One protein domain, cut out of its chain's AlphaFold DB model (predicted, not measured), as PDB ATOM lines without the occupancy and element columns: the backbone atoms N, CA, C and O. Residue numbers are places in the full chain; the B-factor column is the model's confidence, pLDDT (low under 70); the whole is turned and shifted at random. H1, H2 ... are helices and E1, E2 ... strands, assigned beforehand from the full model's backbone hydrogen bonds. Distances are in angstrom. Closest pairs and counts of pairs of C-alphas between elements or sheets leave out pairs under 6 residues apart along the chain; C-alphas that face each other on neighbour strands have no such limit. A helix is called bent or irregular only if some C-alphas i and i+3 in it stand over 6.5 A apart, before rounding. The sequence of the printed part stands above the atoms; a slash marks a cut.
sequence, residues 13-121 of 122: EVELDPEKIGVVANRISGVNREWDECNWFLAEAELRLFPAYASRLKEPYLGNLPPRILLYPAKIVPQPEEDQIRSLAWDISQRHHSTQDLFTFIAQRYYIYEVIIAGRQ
ATOM      1  N   GLU A  13      50.194  16.248 -24.957       90.81
ATOM      2  CA  GLU A  13      51.271  15.275 -24.823       90.81
ATOM      3  C   GLU A  13      50.978  14.376 -23.620       90.81
ATOM      4  O   GLU A  13      50.613  14.865 -22.550       90.81
ATOM      5  N   VAL A  14      51.112  13.065 -23.808       90.88
ATOM      6  CA  VAL A  14      51.029  12.073 -22.733       90.88
ATOM      7  C   VAL A  14      52.377  11.373 -22.637       90.88
ATOM      8  O   VAL A  14      52.832  10.757 -23.603       90.88
ATOM      9  N   GLU A  15      53.003  11.472 -21.468       92.31
ATOM     10  CA  GLU A  15      54.202  10.715 -21.113       92.31
ATOM     11  C   GLU A  15      53.786   9.395 -20.452       92.31
ATOM     12  O   GLU A  15      53.023   9.373 -19.480       92.31
ATOM     13  N   LEU A  16      54.244   8.286 -21.029       90.56
ATOM     14  CA  LEU A  16      53.982   6.939 -20.546       90.56
ATOM     15  C   LEU A  16      54.856   6.655 -19.330       90.56
ATOM     16  O   LEU A  16      56.079   6.711 -19.410       90.56
ATOM     17  N   ASP A  17      54.206   6.322 -18.219       92.94
ATOM     18  CA  ASP A  17      54.841   5.974 -16.952       92.94
ATOM     19  C   ASP A  17      54.966   4.441 -16.861       92.94
ATOM     20  O   ASP A  17      53.947   3.760 -16.680       92.94
ATOM     21  N   PRO A  18      56.177   3.866 -17.018       91.94
ATOM     22  CA  PRO A  18      56.360   2.417 -17.046       91.94
ATOM     23  C   PRO A  18      55.932   1.732 -15.748       91.94
ATOM     24  O   PRO A  18      55.441   0.605 -15.795       91.94
ATOM     25  N   GLU A  19      56.079   2.400 -14.598       93.44
ATOM     26  CA  GLU A  19      55.691   1.837 -13.304       93.44
ATOM     27  C   GLU A  19      54.170   1.712 -13.221       93.44
ATOM     28  O   GLU A  19      53.646   0.642 -12.904       93.44
ATOM     29  N   LYS A  20      53.439   2.771 -13.592       92.88
ATOM     30  CA  LYS A  20      51.967   2.732 -13.626       92.88
ATOM     31  C   LYS A  20      51.441   1.753 -14.664       92.88
ATOM     32  O   LYS A  20      50.497   1.019 -14.375       92.88
ATOM     33  N   ILE A  21      52.060   1.696 -15.841       93.19
ATOM     34  CA  ILE A  21      51.713   0.711 -16.872       93.19
ATOM     35  C   ILE A  21      51.931  -0.708 -16.341       93.19
ATOM     36  O   ILE A  21      51.059  -1.552 -16.526       93.19
ATOM     37  N   GLY A  22      53.030  -0.965 -15.626       92.06
ATOM     38  CA  GLY A  22      53.290  -2.252 -14.982       92.06
ATOM     39  C   GLY A  22      52.216  -2.631 -13.958       92.06
ATOM     40  O   GLY A  22      51.740  -3.766 -13.951       92.06
ATOM     41  N   VAL A  23      51.762  -1.675 -13.140       92.44
ATOM     42  CA  VAL A  23      50.650  -1.887 -12.194       92.44
ATOM     43  C   VAL A  23      49.353  -2.247 -12.926       92.44
ATOM     44  O   VAL A  23      48.655  -3.177 -12.515       92.44
ATOM     45  N   VAL A  24      49.031  -1.553 -14.020       91.25
ATOM     46  CA  VAL A  24      47.834  -1.837 -14.828       91.25
ATOM     47  C   VAL A  24      47.951  -3.196 -15.528       91.25
ATOM     48  O   VAL A  24      47.004  -3.978 -15.482       91.25
ATOM     49  N   ALA A  25      49.109  -3.525 -16.103       91.06
ATOM     50  CA  ALA A  25      49.357  -4.809 -16.759       91.06
ATOM     51  C   ALA A  25      49.215  -5.985 -15.780       91.06
ATOM     52  O   ALA A  25      48.544  -6.966 -16.096       91.06
ATOM     53  N   ASN A  26      49.758  -5.854 -14.565       90.50
ATOM     54  CA  ASN A  26      49.598  -6.849 -13.500       90.50
ATOM     55  C   ASN A  26      48.140  -7.000 -13.050       90.50
ATOM     56  O   ASN A  26      47.690  -8.099 -12.727       90.50
ATOM     57  N   ARG A  27      47.372  -5.905 -13.033       89.19
ATOM     58  CA  ARG A  27      45.936  -5.977 -12.744       89.19
ATOM     59  C   ARG A  27      45.192  -6.736 -13.841       89.19
ATOM     60  O   ARG A  27      44.334  -7.545 -13.516       89.19
ATOM     61  N   ILE A  28      45.508  -6.481 -15.112       87.06
ATOM     62  CA  ILE A  28      44.879  -7.156 -16.258       87.06
ATOM     63  C   ILE A  28      45.209  -8.654 -16.247       87.06
ATOM     64  O   ILE A  28      44.303  -9.470 -16.413       87.06
ATOM     65  N   SER A  29      46.470  -9.020 -15.998       87.00
ATOM     66  CA  SER A  29      46.891 -10.425 -15.960       87.00
ATOM     67  C   SER A  29      46.215 -11.215 -14.834       87.00
ATOM     68  O   SER A  29      45.866 -12.379 -15.022       87.00
ATOM     69  N   GLY A  30      45.931 -10.572 -13.695       82.38
ATOM     70  CA  GLY A  30      45.223 -11.181 -12.565       82.38
ATOM     71  C   GLY A  30      43.757 -11.555 -12.829       82.38
ATOM     72  O   GLY A  30      43.179 -12.293 -12.035       82.38
ATOM     73  N   VAL A  31      43.147 -11.082 -13.925       82.56
ATOM     74  CA  VAL A  31      41.749 -11.399 -14.292       82.56
ATOM     75  C   VAL A  31      41.641 -12.713 -15.087       82.56
ATOM     76  O   VAL A  31      40.537 -13.167 -15.357       82.56
ATOM     77  N   ASN A  32      42.771 -13.358 -15.412       74.38
ATOM     78  CA  ASN A  32      42.847 -14.641 -16.125       74.38
ATOM     79  C   ASN A  32      42.040 -14.665 -17.440       74.38
ATOM     80  O   ASN A  32      41.230 -15.559 -17.669       74.38
ATOM     81  N   ARG A  33      42.246 -13.641 -18.278       82.88
ATOM     82  CA  ARG A  33      41.584 -13.502 -19.584       82.88
ATOM     83  C   ARG A  33      42.164 -14.457 -20.616       82.88
ATOM     84  O   ARG A  33      43.376 -14.684 -20.637       82.88
ATOM     85  N   GLU A  34      41.310 -14.957 -21.501       88.44
ATOM     86  CA  GLU A  34      41.740 -15.792 -22.618       88.44
ATOM     87  C   GLU A  34      42.491 -14.963 -23.672       88.44
ATOM     88  O   GLU A  34      42.378 -13.737 -23.753       88.44
ATOM     89  N   TRP A  35      43.301 -15.634 -24.493       88.62
ATOM     90  CA  TRP A  35      44.138 -14.963 -25.488       88.62
ATOM     91  C   TRP A  35      43.307 -14.201 -26.537       88.62
ATOM     92  O   TRP A  35      43.627 -13.054 -26.853       88.62
ATOM     93  N   ASP A  36      42.196 -14.782 -26.996       90.56
ATOM     94  CA  ASP A  36      41.267 -14.125 -27.927       90.56
ATOM     95  C   ASP A  36      40.625 -12.876 -27.314       90.56
ATOM     96  O   ASP A  36      40.513 -11.839 -27.974       90.56
ATOM     97  N   GLU A  37      40.279 -12.928 -26.025       92.44
ATOM     98  CA  GLU A  37      39.784 -11.758 -25.302       92.44
ATOM     99  C   GLU A  37      40.853 -10.664 -25.243       92.44
ATOM    100  O   GLU A  37      40.558  -9.492 -25.470       92.44
ATOM    101  N   CYS A  38      42.114 -11.018 -24.984       93.00
ATOM    102  CA  CYS A  38      43.212 -10.052 -24.958       93.00
ATOM    103  C   CYS A  38      43.389  -9.353 -26.313       93.00
ATOM    104  O   CYS A  38      43.534  -8.129 -26.354       93.00
ATOM    105  N   ASN A  39      43.316 -10.105 -27.414       94.19
ATOM    106  CA  ASN A  39      43.356  -9.544 -28.766       94.19
ATOM    107  C   ASN A  39      42.186  -8.583 -29.007       94.19
ATOM    108  O   ASN A  39      42.392  -7.487 -29.530       94.19
ATOM    109  N   TRP A  40      40.980  -8.955 -28.569       95.44
ATOM    110  CA  TRP A  40      39.795  -8.104 -28.653       95.44
ATOM    111  C   TRP A  40      39.969  -6.791 -27.884       95.44
ATOM    112  O   TRP A  40      39.742  -5.711 -28.429       95.44
ATOM    113  N   PHE A  41      40.420  -6.857 -26.630       94.31
ATOM    114  CA  PHE A  41      40.623  -5.666 -25.803       94.31
ATOM    115  C   PHE A  41      41.723  -4.757 -26.345       94.31
ATOM    116  O   PHE A  41      41.593  -3.534 -26.262       94.31
ATOM    117  N   LEU A  42      42.791  -5.325 -26.912       95.19
ATOM    118  CA  LEU A  42      43.822  -4.529 -27.570       95.19
ATOM    119  C   LEU A  42      43.269  -3.843 -28.822       95.19
ATOM    120  O   LEU A  42      43.483  -2.643 -28.988       95.19
ATOM    121  N   ALA A  43      42.531  -4.572 -29.662       95.38
ATOM    122  CA  ALA A  43      41.900  -4.025 -30.861       95.38
ATOM    123  C   ALA A  43      40.953  -2.871 -30.523       95.38
ATOM    124  O   ALA A  43      41.043  -1.792 -31.106       95.38
ATOM    125  N   GLU A  44      40.074  -3.076 -29.545       95.38
ATOM    126  CA  GLU A  44      39.139  -2.056 -29.092       95.38
ATOM    127  C   GLU A  44      39.881  -0.814 -28.579       95.38
ATOM    128  O   GLU A  44      39.588   0.307 -28.999       95.38
ATOM    129  N   ALA A  45      40.859  -1.000 -27.689       94.38
ATOM    130  CA  ALA A  45      41.604   0.107 -27.101       94.38
ATOM    131  C   ALA A  45      42.406   0.890 -28.153       94.38
ATOM    132  O   ALA A  45      42.469   2.120 -28.095       94.38
ATOM    133  N   GLU A  46      42.975   0.196 -29.139       94.12
ATOM    134  CA  GLU A  46      43.694   0.822 -30.241       94.12
ATOM    135  C   GLU A  46      42.743   1.587 -31.165       94.12
ATOM    136  O   GLU A  46      43.017   2.741 -31.466       94.12
ATOM    137  N   LEU A  47      41.585   1.036 -31.547       93.94
ATOM    138  CA  LEU A  47      40.610   1.740 -32.396       93.94
ATOM    139  C   LEU A  47      40.017   2.984 -31.724       93.94
ATOM    140  O   LEU A  47      39.736   3.976 -32.399       93.94
ATOM    141  N   ARG A  48      39.879   2.972 -30.392       93.12
ATOM    142  CA  ARG A  48      39.483   4.161 -29.619       93.12
ATOM    143  C   ARG A  48      40.498   5.299 -29.763       93.12
ATOM    144  O   ARG A  48      40.106   6.466 -29.863       93.12
ATOM    145  N   LEU A  49      41.792   4.976 -29.753       91.94
ATOM    146  CA  LEU A  49      42.890   5.950 -29.719       91.94
ATOM    147  C   LEU A  49      43.481   6.270 -31.094       91.94
ATOM    148  O   LEU A  49      44.015   7.363 -31.277       91.94
ATOM    149  N   PHE A  50      43.367   5.367 -32.065       91.50
ATOM    150  CA  PHE A  50      44.034   5.472 -33.359       91.50
ATOM    151  C   PHE A  50      43.722   6.786 -34.097       91.50
ATOM    152  O   PHE A  50      44.663   7.482 -34.487       91.50
ATOM    153  N   PRO A  51      42.452   7.232 -34.199       90.19
ATOM    154  CA  PRO A  51      42.124   8.513 -34.830       90.19
ATOM    155  C   PRO A  51      42.609   9.732 -34.031       90.19
ATOM    156  O   PRO A  51      42.670  10.847 -34.564       90.19
ATOM    157  N   ALA A  52      42.927   9.541 -32.748       91.12
ATOM    158  CA  ALA A  52      43.407  10.582 -31.859       91.12
ATOM    159  C   ALA A  52      44.917  10.801 -31.943       91.12
ATOM    160  O   ALA A  52      45.346  11.902 -31.607       91.12
ATOM    161  N   TYR A  53      45.727   9.849 -32.416       90.25
ATOM    162  CA  TYR A  53      47.167  10.080 -32.562       90.25
ATOM    163  C   TYR A  53      47.450  11.259 -33.500       90.25
ATOM    164  O   TYR A  53      46.983  11.332 -34.637       90.25
ATOM    165  N   ALA A  54      48.198  12.237 -32.987       85.75
ATOM    166  CA  ALA A  54      48.598  13.417 -33.742       85.75
ATOM    167  C   ALA A  54      49.849  13.165 -34.590       85.75
ATOM    168  O   ALA A  54      50.062  13.831 -35.606       85.75
ATOM    169  N   SER A  55      50.658  12.181 -34.198       75.75
ATOM    170  CA  SER A  55      51.690  11.596 -35.043       75.75
ATOM    171  C   SER A  55      51.038  10.877 -36.227       75.75
ATOM    172  O   SER A  55      50.028  10.194 -36.076       75.75
ATOM    173  N   ARG A  56      51.624  11.003 -37.427       62.53
ATOM    174  CA  ARG A  56      51.247  10.183 -38.592       62.53
ATOM    175  C   ARG A  56      51.692   8.737 -38.360       62.53
ATOM    176  O   ARG A  56      52.683   8.291 -38.934       62.53
ATOM    177  N   LEU A  57      50.979   8.016 -37.507       63.16
ATOM    178  CA  LEU A  57      51.040   6.565 -37.470       63.16
ATOM    179  C   LEU A  57      50.300   6.075 -38.717       63.16
ATOM    180  O   LEU A  57      49.126   6.380 -38.909       63.16
ATOM    181  N   LYS A  58      51.022   5.427 -39.637       57.44
ATOM    182  CA  LYS A  58      50.441   4.935 -40.899       57.44
ATOM    183  C   LYS A  58      49.519   3.731 -40.688       57.44
ATOM    184  O   LYS A  58      48.713   3.443 -41.561       57.44
ATOM    185  N   GLU A  59      49.642   3.062 -39.547       66.56
ATOM    186  CA  GLU A  59      48.920   1.844 -39.185       66.56
ATOM    187  C   GLU A  59      48.600   1.860 -37.684       66.56
ATOM    188  O   GLU A  59      49.324   2.535 -36.933       66.56
ATOM    189  N   PRO A  60      47.555   1.130 -37.238       69.81
ATOM    190  CA  PRO A  60      47.310   0.878 -35.824       69.81
ATOM    191  C   PRO A  60      48.587   0.374 -35.162       69.81
ATOM    192  O   PRO A  60      49.257  -0.535 -35.662       69.81
ATOM    193  N   TYR A  61      48.959   0.989 -34.048       73.19
ATOM    194  CA  TYR A  61      50.151   0.597 -33.331       73.19
ATOM    195  C   TYR A  61      49.798  -0.646 -32.519       73.19
ATOM    196  O   TYR A  61      49.101  -0.563 -31.519       73.19
ATOM    197  N   LEU A  62      50.255  -1.819 -32.950       79.19
ATOM    198  CA  LEU A  62      49.910  -3.095 -32.303       79.19
ATOM    199  C   LEU A  62      50.992  -3.598 -31.335       79.19
ATOM    200  O   LEU A  62      50.967  -4.745 -30.911       79.19
ATOM    201  N   GLY A  63      51.941  -2.726 -30.985       85.06
ATOM    202  CA  GLY A  63      53.024  -3.011 -30.044       85.06
ATOM    203  C   GLY A  63      53.264  -1.889 -29.033       85.06
ATOM    204  O   GLY A  63      52.375  -1.078 -28.749       85.06
ATOM    205  N   ASN A  64      54.493  -1.821 -28.516       86.50
ATOM    206  CA  ASN A  64      54.907  -0.822 -27.528       86.50
ATOM    207  C   ASN A  64      54.878   0.600 -28.083       86.50
ATOM    208  O   ASN A  64      55.651   0.937 -28.978       86.50
ATOM    209  N   LEU A  65      54.041   1.452 -27.499       89.06
ATOM    210  CA  LEU A  65      54.008   2.868 -27.841       89.06
ATOM    211  C   LEU A  65      55.317   3.572 -27.444       89.06
ATOM    212  O   LEU A  65      55.981   3.157 -26.489       89.06
ATOM    213  N   PRO A  66      55.700   4.649 -28.156       88.88
ATOM    214  CA  PRO A  66      56.834   5.462 -27.742       88.88
ATOM    215  C   PRO A  66      56.565   6.098 -26.364       88.88
ATOM    216  O   PRO A  66      55.406   6.349 -26.028       88.88
ATOM    217  N   PRO A  67      57.613   6.429 -25.581       88.56
ATOM    218  CA  PRO A  67      57.462   6.979 -24.228       88.56
ATOM    219  C   PRO A  67      56.634   8.265 -24.157       88.56
ATOM    220  O   PRO A  67      56.103   8.601 -23.104       88.56
ATOM    221  N   ARG A  68      56.537   8.998 -25.267       90.12
ATOM    222  CA  ARG A  68      55.722  10.204 -25.394       90.12
ATOM    223  C   ARG A  68      54.879  10.110 -26.646       90.12
ATOM    224  O   ARG A  68      55.392   9.804 -27.724       90.12
ATOM    225  N   ILE A  69      53.597  10.405 -26.499       89.62
ATOM    226  CA  ILE A  69      52.641  10.433 -27.600       89.62
ATOM    227  C   ILE A  69      51.898  11.761 -27.614       89.62
ATOM    228  O   ILE A  69      51.565  12.332 -26.577       89.62
ATOM    229  N   LEU A  70      51.615  12.235 -28.821       90.12
ATOM    230  CA  LEU A  70      50.797  13.415 -29.048       90.12
ATOM    231  C   LEU A  70      49.407  12.968 -29.484       90.12
ATOM    232  O   LEU A  70      49.278  12.130 -30.379       90.12
ATOM    233  N   LEU A  71      48.374  13.534 -28.869       90.56
ATOM    234  CA  LEU A  71      46.987  13.132 -29.080       90.56
ATOM    235  C   LEU A  71      46.078  14.340 -29.288       90.56
ATOM    236  O   LEU A  71      46.267  15.387 -28.679       90.56
ATOM    237  N   TYR A  72      45.042  14.163 -30.100       91.50
ATOM    238  CA  TYR A  72      43.881  15.034 -30.227       91.50
ATOM    239  C   TYR A  72      42.718  14.426 -29.429       91.50
ATOM    240  O   TYR A  72      41.992  13.589 -29.968       91.50
ATOM    241  N   PRO A  73      42.462  14.844 -28.175       90.19
ATOM    242  CA  PRO A  73      41.448  14.199 -27.334       90.19
ATOM    243  C   PRO A  73      40.045  14.218 -27.944       90.19
ATOM    244  O   PRO A  73      39.255  13.310 -27.705       90.19
ATOM    245  N   ALA A  74      39.730  15.245 -28.737       89.25
ATOM    246  CA  ALA A  74      38.449  15.383 -29.425       89.25
ATOM    247  C   ALA A  74      38.198  14.311 -30.501       89.25
ATOM    248  O   ALA A  74      37.066  14.164 -30.946       89.25
ATOM    249  N   LYS A  75      39.236  13.582 -30.929       90.75
ATOM    250  CA  LYS A  75      39.148  12.513 -31.931       90.75
ATOM    251  C   LYS A  75      39.123  11.108 -31.323       90.75
ATOM    252  O   LYS A  75      39.093  10.140 -32.070       90.75
ATOM    253  N   ILE A  76      39.160  10.988 -29.993       91.19
ATOM    254  CA  ILE A  76      39.015   9.689 -29.328       91.19
ATOM    255  C   ILE A  76      37.619   9.160 -29.616       91.19
ATOM    256  O   ILE A  76      36.628   9.847 -29.356       91.19
ATOM    257  N   VAL A  77      37.553   7.938 -30.126       91.94
ATOM    258  CA  VAL A  77      36.297   7.256 -30.420       91.94
ATOM    259  C   VAL A  77      35.822   6.572 -29.136       91.94
ATOM    260  O   VAL A  77      36.550   5.738 -28.606       91.94
ATOM    261  N   PRO A  78      34.640   6.906 -28.584       89.00
ATOM    262  CA  PRO A  78      34.164   6.294 -27.340       89.00
ATOM    263  C   PRO A  78      33.819   4.812 -27.492       89.00
ATOM    264  O   PRO A  78      33.986   4.045 -26.548       89.00
ATOM    265  N   GLN A  79      33.323   4.431 -28.669       93.06
ATOM    266  CA  GLN A  79      32.877   3.082 -28.983       93.06
ATOM    267  C   GLN A  79      33.143   2.805 -30.471       93.06
ATOM    268  O   GLN A  79      32.422   3.338 -31.315       93.06
ATOM    269  N   PRO A  80      34.210   2.063 -30.808       94.00
ATOM    270  CA  PRO A  80      34.469   1.652 -32.182       94.00
ATOM    271  C   PRO A  80      33.453   0.600 -32.648       94.00
ATOM    272  O   PRO A  80      32.816  -0.064 -31.830       94.00
ATOM    273  N   GLU A  81      33.289   0.463 -33.964       96.19
ATOM    274  CA  GLU A  81      32.359  -0.507 -34.553       96.19
ATOM    275  C   GLU A  81      32.857  -1.943 -34.350       96.19
ATOM    276  O   GLU A  81      34.044  -2.228 -34.514       96.19
ATOM    277  N   GLU A  82      31.948  -2.868 -34.036       95.94
ATOM    278  CA  GLU A  82      32.305  -4.256 -33.722       95.94
ATOM    279  C   GLU A  82      33.045  -4.952 -34.874       95.94
ATOM    280  O   GLU A  82      34.035  -5.642 -34.638       95.94
ATOM    281  N   ASP A  83      32.627  -4.724 -36.121       97.19
ATOM    282  CA  ASP A  83      33.280  -5.303 -37.300       97.19
ATOM    283  C   ASP A  83      34.736  -4.830 -37.443       97.19
ATOM    284  O   ASP A  83      35.615  -5.612 -37.814       97.19
ATOM    285  N   GLN A  84      35.023  -3.575 -37.079       95.31
ATOM    286  CA  GLN A  84      36.386  -3.039 -37.061       95.31
ATOM    287  C   GLN A  84      37.214  -3.681 -35.947       95.31
ATOM    288  O   GLN A  84      38.366  -4.048 -36.180       95.31
ATOM    289  N   ILE A  85      36.626  -3.853 -34.755       96.31
ATOM    290  CA  ILE A  85      37.284  -4.533 -33.627       96.31
ATOM    291  C   ILE A  85      37.616  -5.968 -34.021       96.31
ATOM    292  O   ILE A  85      38.751  -6.396 -33.851       96.31
ATOM    293  N   ARG A  86      36.656  -6.692 -34.599       97.00
ATOM    294  CA  ARG A  86      36.818  -8.076 -35.048       97.00
ATOM    295  C   ARG A  86      37.922  -8.203 -36.094       97.00
ATOM    296  O   ARG A  86      38.774  -9.079 -35.963       97.00
ATOM    297  N   SER A  87      37.933  -7.319 -37.095       95.44
ATOM    298  CA  SER A  87      38.979  -7.295 -38.123       95.44
ATOM    299  C   SER A  87      40.358  -7.056 -37.510       95.44
ATOM    300  O   SER A  87      41.294  -7.795 -37.799       95.44
ATOM    301  N   LEU A  88      40.489  -6.062 -36.628       95.06
ATOM    302  CA  LEU A  88      41.780  -5.738 -36.027       95.06
ATOM    303  C   LEU A  88      42.230  -6.796 -35.010       95.06
ATOM    304  O   LEU A  88      43.416  -7.094 -34.929       95.06
ATOM    305  N   ALA A  89      41.306  -7.390 -34.254       95.19
ATOM    306  CA  ALA A  89      41.597  -8.476 -33.323       95.19
ATOM    307  C   ALA A  89      42.142  -9.698 -34.065       95.19
ATOM    308  O   ALA A  89      43.131 -10.278 -33.623       95.19
ATOM    309  N   TRP A  90      41.551 -10.035 -35.217       94.69
ATOM    310  CA  TRP A  90      42.087 -11.055 -36.114       94.69
ATOM    311  C   TRP A  90      43.500 -10.700 -36.586       94.69
ATOM    312  O   TRP A  90      44.405 -11.520 -36.469       94.69
ATOM    313  N   ASP A  91      43.735  -9.466 -37.038       92.75
ATOM    314  CA  ASP A  91      45.067  -9.036 -37.481       92.75
ATOM    315  C   ASP A  91      46.117  -9.102 -36.358       92.75
ATOM    316  O   ASP A  91      47.259  -9.495 -36.599       92.75
ATOM    317  N   ILE A  92      45.746  -8.744 -35.124       92.81
ATOM    318  CA  ILE A  92      46.602  -8.873 -33.933       92.81
ATOM    319  C   ILE A  92      46.910 -10.344 -33.657       92.81
ATOM    320  O   ILE A  92      48.059 -10.690 -33.370       92.81
ATOM    321  N   SER A  93      45.904 -11.212 -33.778       92.81
ATOM    322  CA  SER A  93      46.025 -12.646 -33.520       92.81
ATOM    323  C   SER A  93      47.078 -13.299 -34.433       92.81
ATOM    324  O   SER A  93      47.784 -14.217 -34.016       92.81
ATOM    325  N   GLN A  94      47.263 -12.776 -35.651       92.75
ATOM    326  CA  GLN A  94      48.277 -13.258 -36.596       92.75
ATOM    327  C   GLN A  94      49.712 -12.796 -36.274       92.75
ATOM    328  O   GLN A  94      50.662 -13.299 -36.870       92.75
ATOM    329  N   ARG A  95      49.918 -11.841 -35.352       86.25
ATOM    330  CA  ARG A  95      51.240 -11.232 -35.082       86.25
ATOM    331  C   ARG A  95      52.092 -11.969 -34.042       86.25
ATOM    332  O   ARG A  95      53.171 -11.493 -33.701       86.25
ATOM    333  N   HIS A  96      51.646 -13.135 -33.567       84.25
ATOM    334  CA  HIS A  96      52.373 -14.008 -32.629       84.25
ATOM    335  C   HIS A  96      52.883 -13.307 -31.350       84.25
ATOM    336  O   HIS A  96      53.926 -13.671 -30.806       84.25
ATOM    337  N   HIS A  97      52.154 -12.308 -30.848       89.12
ATOM    338  CA  HIS A  97      52.461 -11.676 -29.565       89.12
ATOM    339  C   HIS A  97      52.243 -12.651 -28.404       89.12
ATOM    340  O   HIS A  97      51.294 -13.442 -28.412       89.12
ATOM    341  N   SER A  98      53.097 -12.575 -27.379       90.56
ATOM    342  CA  SER A  98      52.848 -13.315 -26.144       90.56
ATOM    343  C   SER A  98      51.673 -12.695 -25.383       90.56
ATOM    344  O   SER A  98      51.395 -11.502 -25.501       90.56
ATOM    345  N   THR A  99      51.000 -13.475 -24.536       89.06
ATOM    346  CA  THR A  99      49.933 -12.940 -23.674       89.06
ATOM    347  C   THR A  99      50.445 -11.806 -22.774       89.06
ATOM    348  O   THR A  99      49.741 -10.826 -22.545       89.06
ATOM    349  N   GLN A 100      51.702 -11.885 -22.323       89.94
ATOM    350  CA  GLN A 100      52.330 -10.835 -21.519       89.94
ATOM    351  C   GLN A 100      52.521  -9.528 -22.305       89.94
ATOM    352  O   GLN A 100      52.332  -8.436 -21.756       89.94
ATOM    353  N   ASP A 101      52.862  -9.631 -23.591       92.19
ATOM    354  CA  ASP A 101      52.940  -8.475 -24.485       92.19
ATOM    355  C   ASP A 101      51.562  -7.837 -24.644       92.19
ATOM    356  O   ASP A 101      51.424  -6.627 -24.467       92.19
ATOM    357  N   LEU A 102      50.523  -8.649 -24.875       92.75
ATOM    358  CA  LEU A 102      49.146  -8.163 -24.983       92.75
ATOM    359  C   LEU A 102      48.716  -7.420 -23.714       92.75
ATOM    360  O   LEU A 102      48.203  -6.308 -23.812       92.75
ATOM    361  N   PHE A 103      48.992  -7.960 -22.523       93.31
ATOM    362  CA  PHE A 103      48.699  -7.264 -21.264       93.31
ATOM    363  C   PHE A 103      49.385  -5.901 -21.182       93.31
ATOM    364  O   PHE A 103      48.758  -4.914 -20.796       93.31
ATOM    365  N   THR A 104      50.652  -5.830 -21.589       93.81
ATOM    366  CA  THR A 104      51.423  -4.582 -21.598       93.81
ATOM    367  C   THR A 104      50.853  -3.581 -22.601       93.81
ATOM    368  O   THR A 104      50.690  -2.401 -22.284       93.81
ATOM    369  N   PHE A 105      50.502  -4.031 -23.806       94.81
ATOM    370  CA  PHE A 105      49.970  -3.158 -24.849       94.81
ATOM    371  C   PHE A 105      48.595  -2.614 -24.471       94.81
ATOM    372  O   PHE A 105      48.367  -1.412 -24.613       94.81
ATOM    373  N   ILE A 106      47.717  -3.459 -23.927       94.56
ATOM    374  CA  ILE A 106      46.411  -3.050 -23.401       94.56
ATOM    375  C   ILE A 106      46.620  -2.030 -22.276       94.56
ATOM    376  O   ILE A 106      46.036  -0.948 -22.316       94.56
ATOM    377  N   ALA A 107      47.514  -2.314 -21.323       94.75
ATOM    378  CA  ALA A 107      47.815  -1.415 -20.211       94.75
ATOM    379  C   ALA A 107      48.279  -0.026 -20.671       94.75
ATOM    380  O   ALA A 107      47.823   0.976 -20.123       94.75
ATOM    381  N   GLN A 108      49.120   0.054 -21.709       94.25
ATOM    382  CA  GLN A 108      49.529   1.332 -22.301       94.25
ATOM    383  C   GLN A 108      48.321   2.148 -22.781       94.25
ATOM    384  O   GLN A 108      48.212   3.325 -22.443       94.25
ATOM    385  N   ARG A 109      47.385   1.540 -23.525       94.38
ATOM    386  CA  ARG A 109      46.208   2.253 -24.059       94.38
ATOM    387  C   ARG A 109      45.240   2.659 -22.951       94.38
ATOM    388  O   ARG A 109      44.732   3.779 -22.969       94.38
ATOM    389  N   TYR A 110      45.030   1.794 -21.960       91.81
ATOM    390  CA  TYR A 110      44.211   2.121 -20.791       91.81
ATOM    391  C   TYR A 110      44.796   3.290 -19.997       91.81
ATOM    392  O   TYR A 110      44.069   4.231 -19.689       91.81
ATOM    393  N   TYR A 111      46.108   3.284 -19.741       93.25
ATOM    394  CA  TYR A 111      46.789   4.382 -19.055       93.25
ATOM    395  C   TYR A 111      46.580   5.721 -19.776       93.25
ATOM    396  O   TYR A 111      46.232   6.725 -19.157       93.25
ATOM    397  N   ILE A 112      46.723   5.727 -21.103       91.62
ATOM    398  CA  ILE A 112      46.485   6.915 -21.929       91.62
ATOM    399  C   ILE A 112      45.049   7.410 -21.766       91.62
ATOM    400  O   ILE A 112      44.821   8.597 -21.539       91.62
ATOM    401  N   TYR A 113      44.073   6.507 -21.856       88.88
ATOM    402  CA  TYR A 113      42.664   6.854 -21.720       88.88
ATOM    403  C   TYR A 113      42.347   7.440 -20.333       88.88
ATOM    404  O   TYR A 113      41.664   8.463 -20.239       88.88
ATOM    405  N   GLU A 114      42.902   6.857 -19.266       87.88
ATOM    406  CA  GLU A 114      42.759   7.360 -17.896       87.88
ATOM    407  C   GLU A 114      43.349   8.762 -17.723       87.88
ATOM    408  O   GLU A 114      42.673   9.641 -17.185       87.88
ATOM    409  N   VAL A 115      44.564   9.014 -18.226       88.00
ATOM    410  CA  VAL A 115      45.200  10.343 -18.169       88.00
ATOM    411  C   VAL A 115      44.332  11.393 -18.863       88.00
ATOM    412  O   VAL A 115      44.176  12.510 -18.362       88.00
ATOM    413  N   ILE A 116      43.716  11.038 -19.989       86.31
ATOM    414  CA  ILE A 116      42.880  11.959 -20.764       86.31
ATOM    415  C   ILE A 116      41.560  12.250 -20.061       86.31
ATOM    416  O   ILE A 116      41.133  13.404 -20.026       86.31
ATOM    417  N   ILE A 117      40.907  11.232 -19.495       79.69
ATOM    418  CA  ILE A 117      39.678  11.426 -18.718       79.69
ATOM    419  C   ILE A 117      39.964  12.249 -17.465       79.69
ATOM    420  O   ILE A 117      39.252  13.219 -17.207       79.69
ATOM    421  N   ALA A 118      41.012  11.909 -16.713       72.75
ATOM    422  CA  ALA A 118      41.395  12.633 -15.507       72.75
ATOM    423  C   ALA A 118      41.748  14.099 -15.813       72.75
ATOM    424  O   ALA A 118      41.368  14.999 -15.066       72.75
ATOM    425  N   GLY A 119      42.411  14.357 -16.945       61.22
ATOM    426  CA  GLY A 119      42.721  15.706 -17.419       61.22
ATOM    427  C   GLY A 119      41.501  16.538 -17.835       61.22
ATOM    428  O   GLY A 119      41.592  17.759 -17.838       61.22
ATOM    429  N   ARG A 120      40.354  15.915 -18.154       57.09
ATOM    430  CA  ARG A 120      39.093  16.616 -18.480       57.09
ATOM    431  C   ARG A 120      38.279  17.040 -17.253       57.09
ATOM    432  O   ARG A 120      37.311  17.775 -17.417       57.09
ATOM    433  N   GLN A 121      38.619  16.552 -16.058       47.28
ATOM    434  CA  GLN A 121      37.897  16.852 -14.812       47.28
ATOM    435  C   GLN A 121      38.520  17.998 -13.992       47.28
ATOM    436  O   GLN A 121      38.062  18.265 -12.881       47.28
TER     437      GLN A 121
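What this domain is: This is residues 13 to 121 of the 122 residues of an uncharacterized protein of Lokiarchaeota archaeon (strain CR_4) (UniProt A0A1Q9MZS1). Four helices are stacked in a row, H1, H4, H2, H3, each crossing the next, with the long H2 and H4 as the core. A tiny sheet of two strands, E1 and E2, sits beside residues 111 to 116 of H4, with E2 also near Ala 52 at the end of H2, and residues 53 to 67 make a long loop with no named element. The printed part has 109 residues, in the order E1 H1 H2 E2 H3 H4; the sheet is antiparallel and the class is mostly helix. It is compact, with a radius of gyration of the C-alphas of 13.1 A and spans of 33 by 30 by 23 A.

Where its parts are: E1, residues 13 to 15, begins at C-alpha 13 (51.271, 15.275, -24.823). H1 is residues 18 to 29, 16.0 A long. H2, residues 35 to 52, 26.3 A, is irregular: C-alphas 48 and 51 are 7.3 A apart. E2 is residues 68 to 71 and H3 residues 82 to 93, 16.1 A. H4, residues 99 to 119, 30.2 A, ends at C-alpha 119 (42.721, 15.706, -17.419).

How they stand to each other: H2 and H4 touch, closest at the C-alphas of Leu 42 and Ile 106, 5.1 A, the same way at a tilt of 37 degrees, only just steep. H1 touches H4 at Ala 25 and Ala 107, C-alphas 5.1 A apart, opposite ways at a steep tilt of 62 degrees. H3 touches H2 at Ala 89 and Asn 39, C-alphas 5.0 A apart, opposite ways at a steep tilt of 64 degrees. H1 and H3 are apart. In E1 and E2, antiparallel at 148 degrees, N 14 and O 69 are 2.9 A apart, within hydrogen-bond range. The closest C-alphas of E1 and H4, Val 14 and Ile 112, are 6.9 A apart. Every O i to N i+4 pair is within hydrogen-bond range in H1, H3 and H4, and 12 of 14 in H2.

The domain as a whole: The farthest C-alphas, of Gln 94 and Gln 121, are 38.6 A apart. The printed part has no cut, and the link H2 to E2 is long. The pLDDT is under 70 at residues 56 to 60 and 119 to 121.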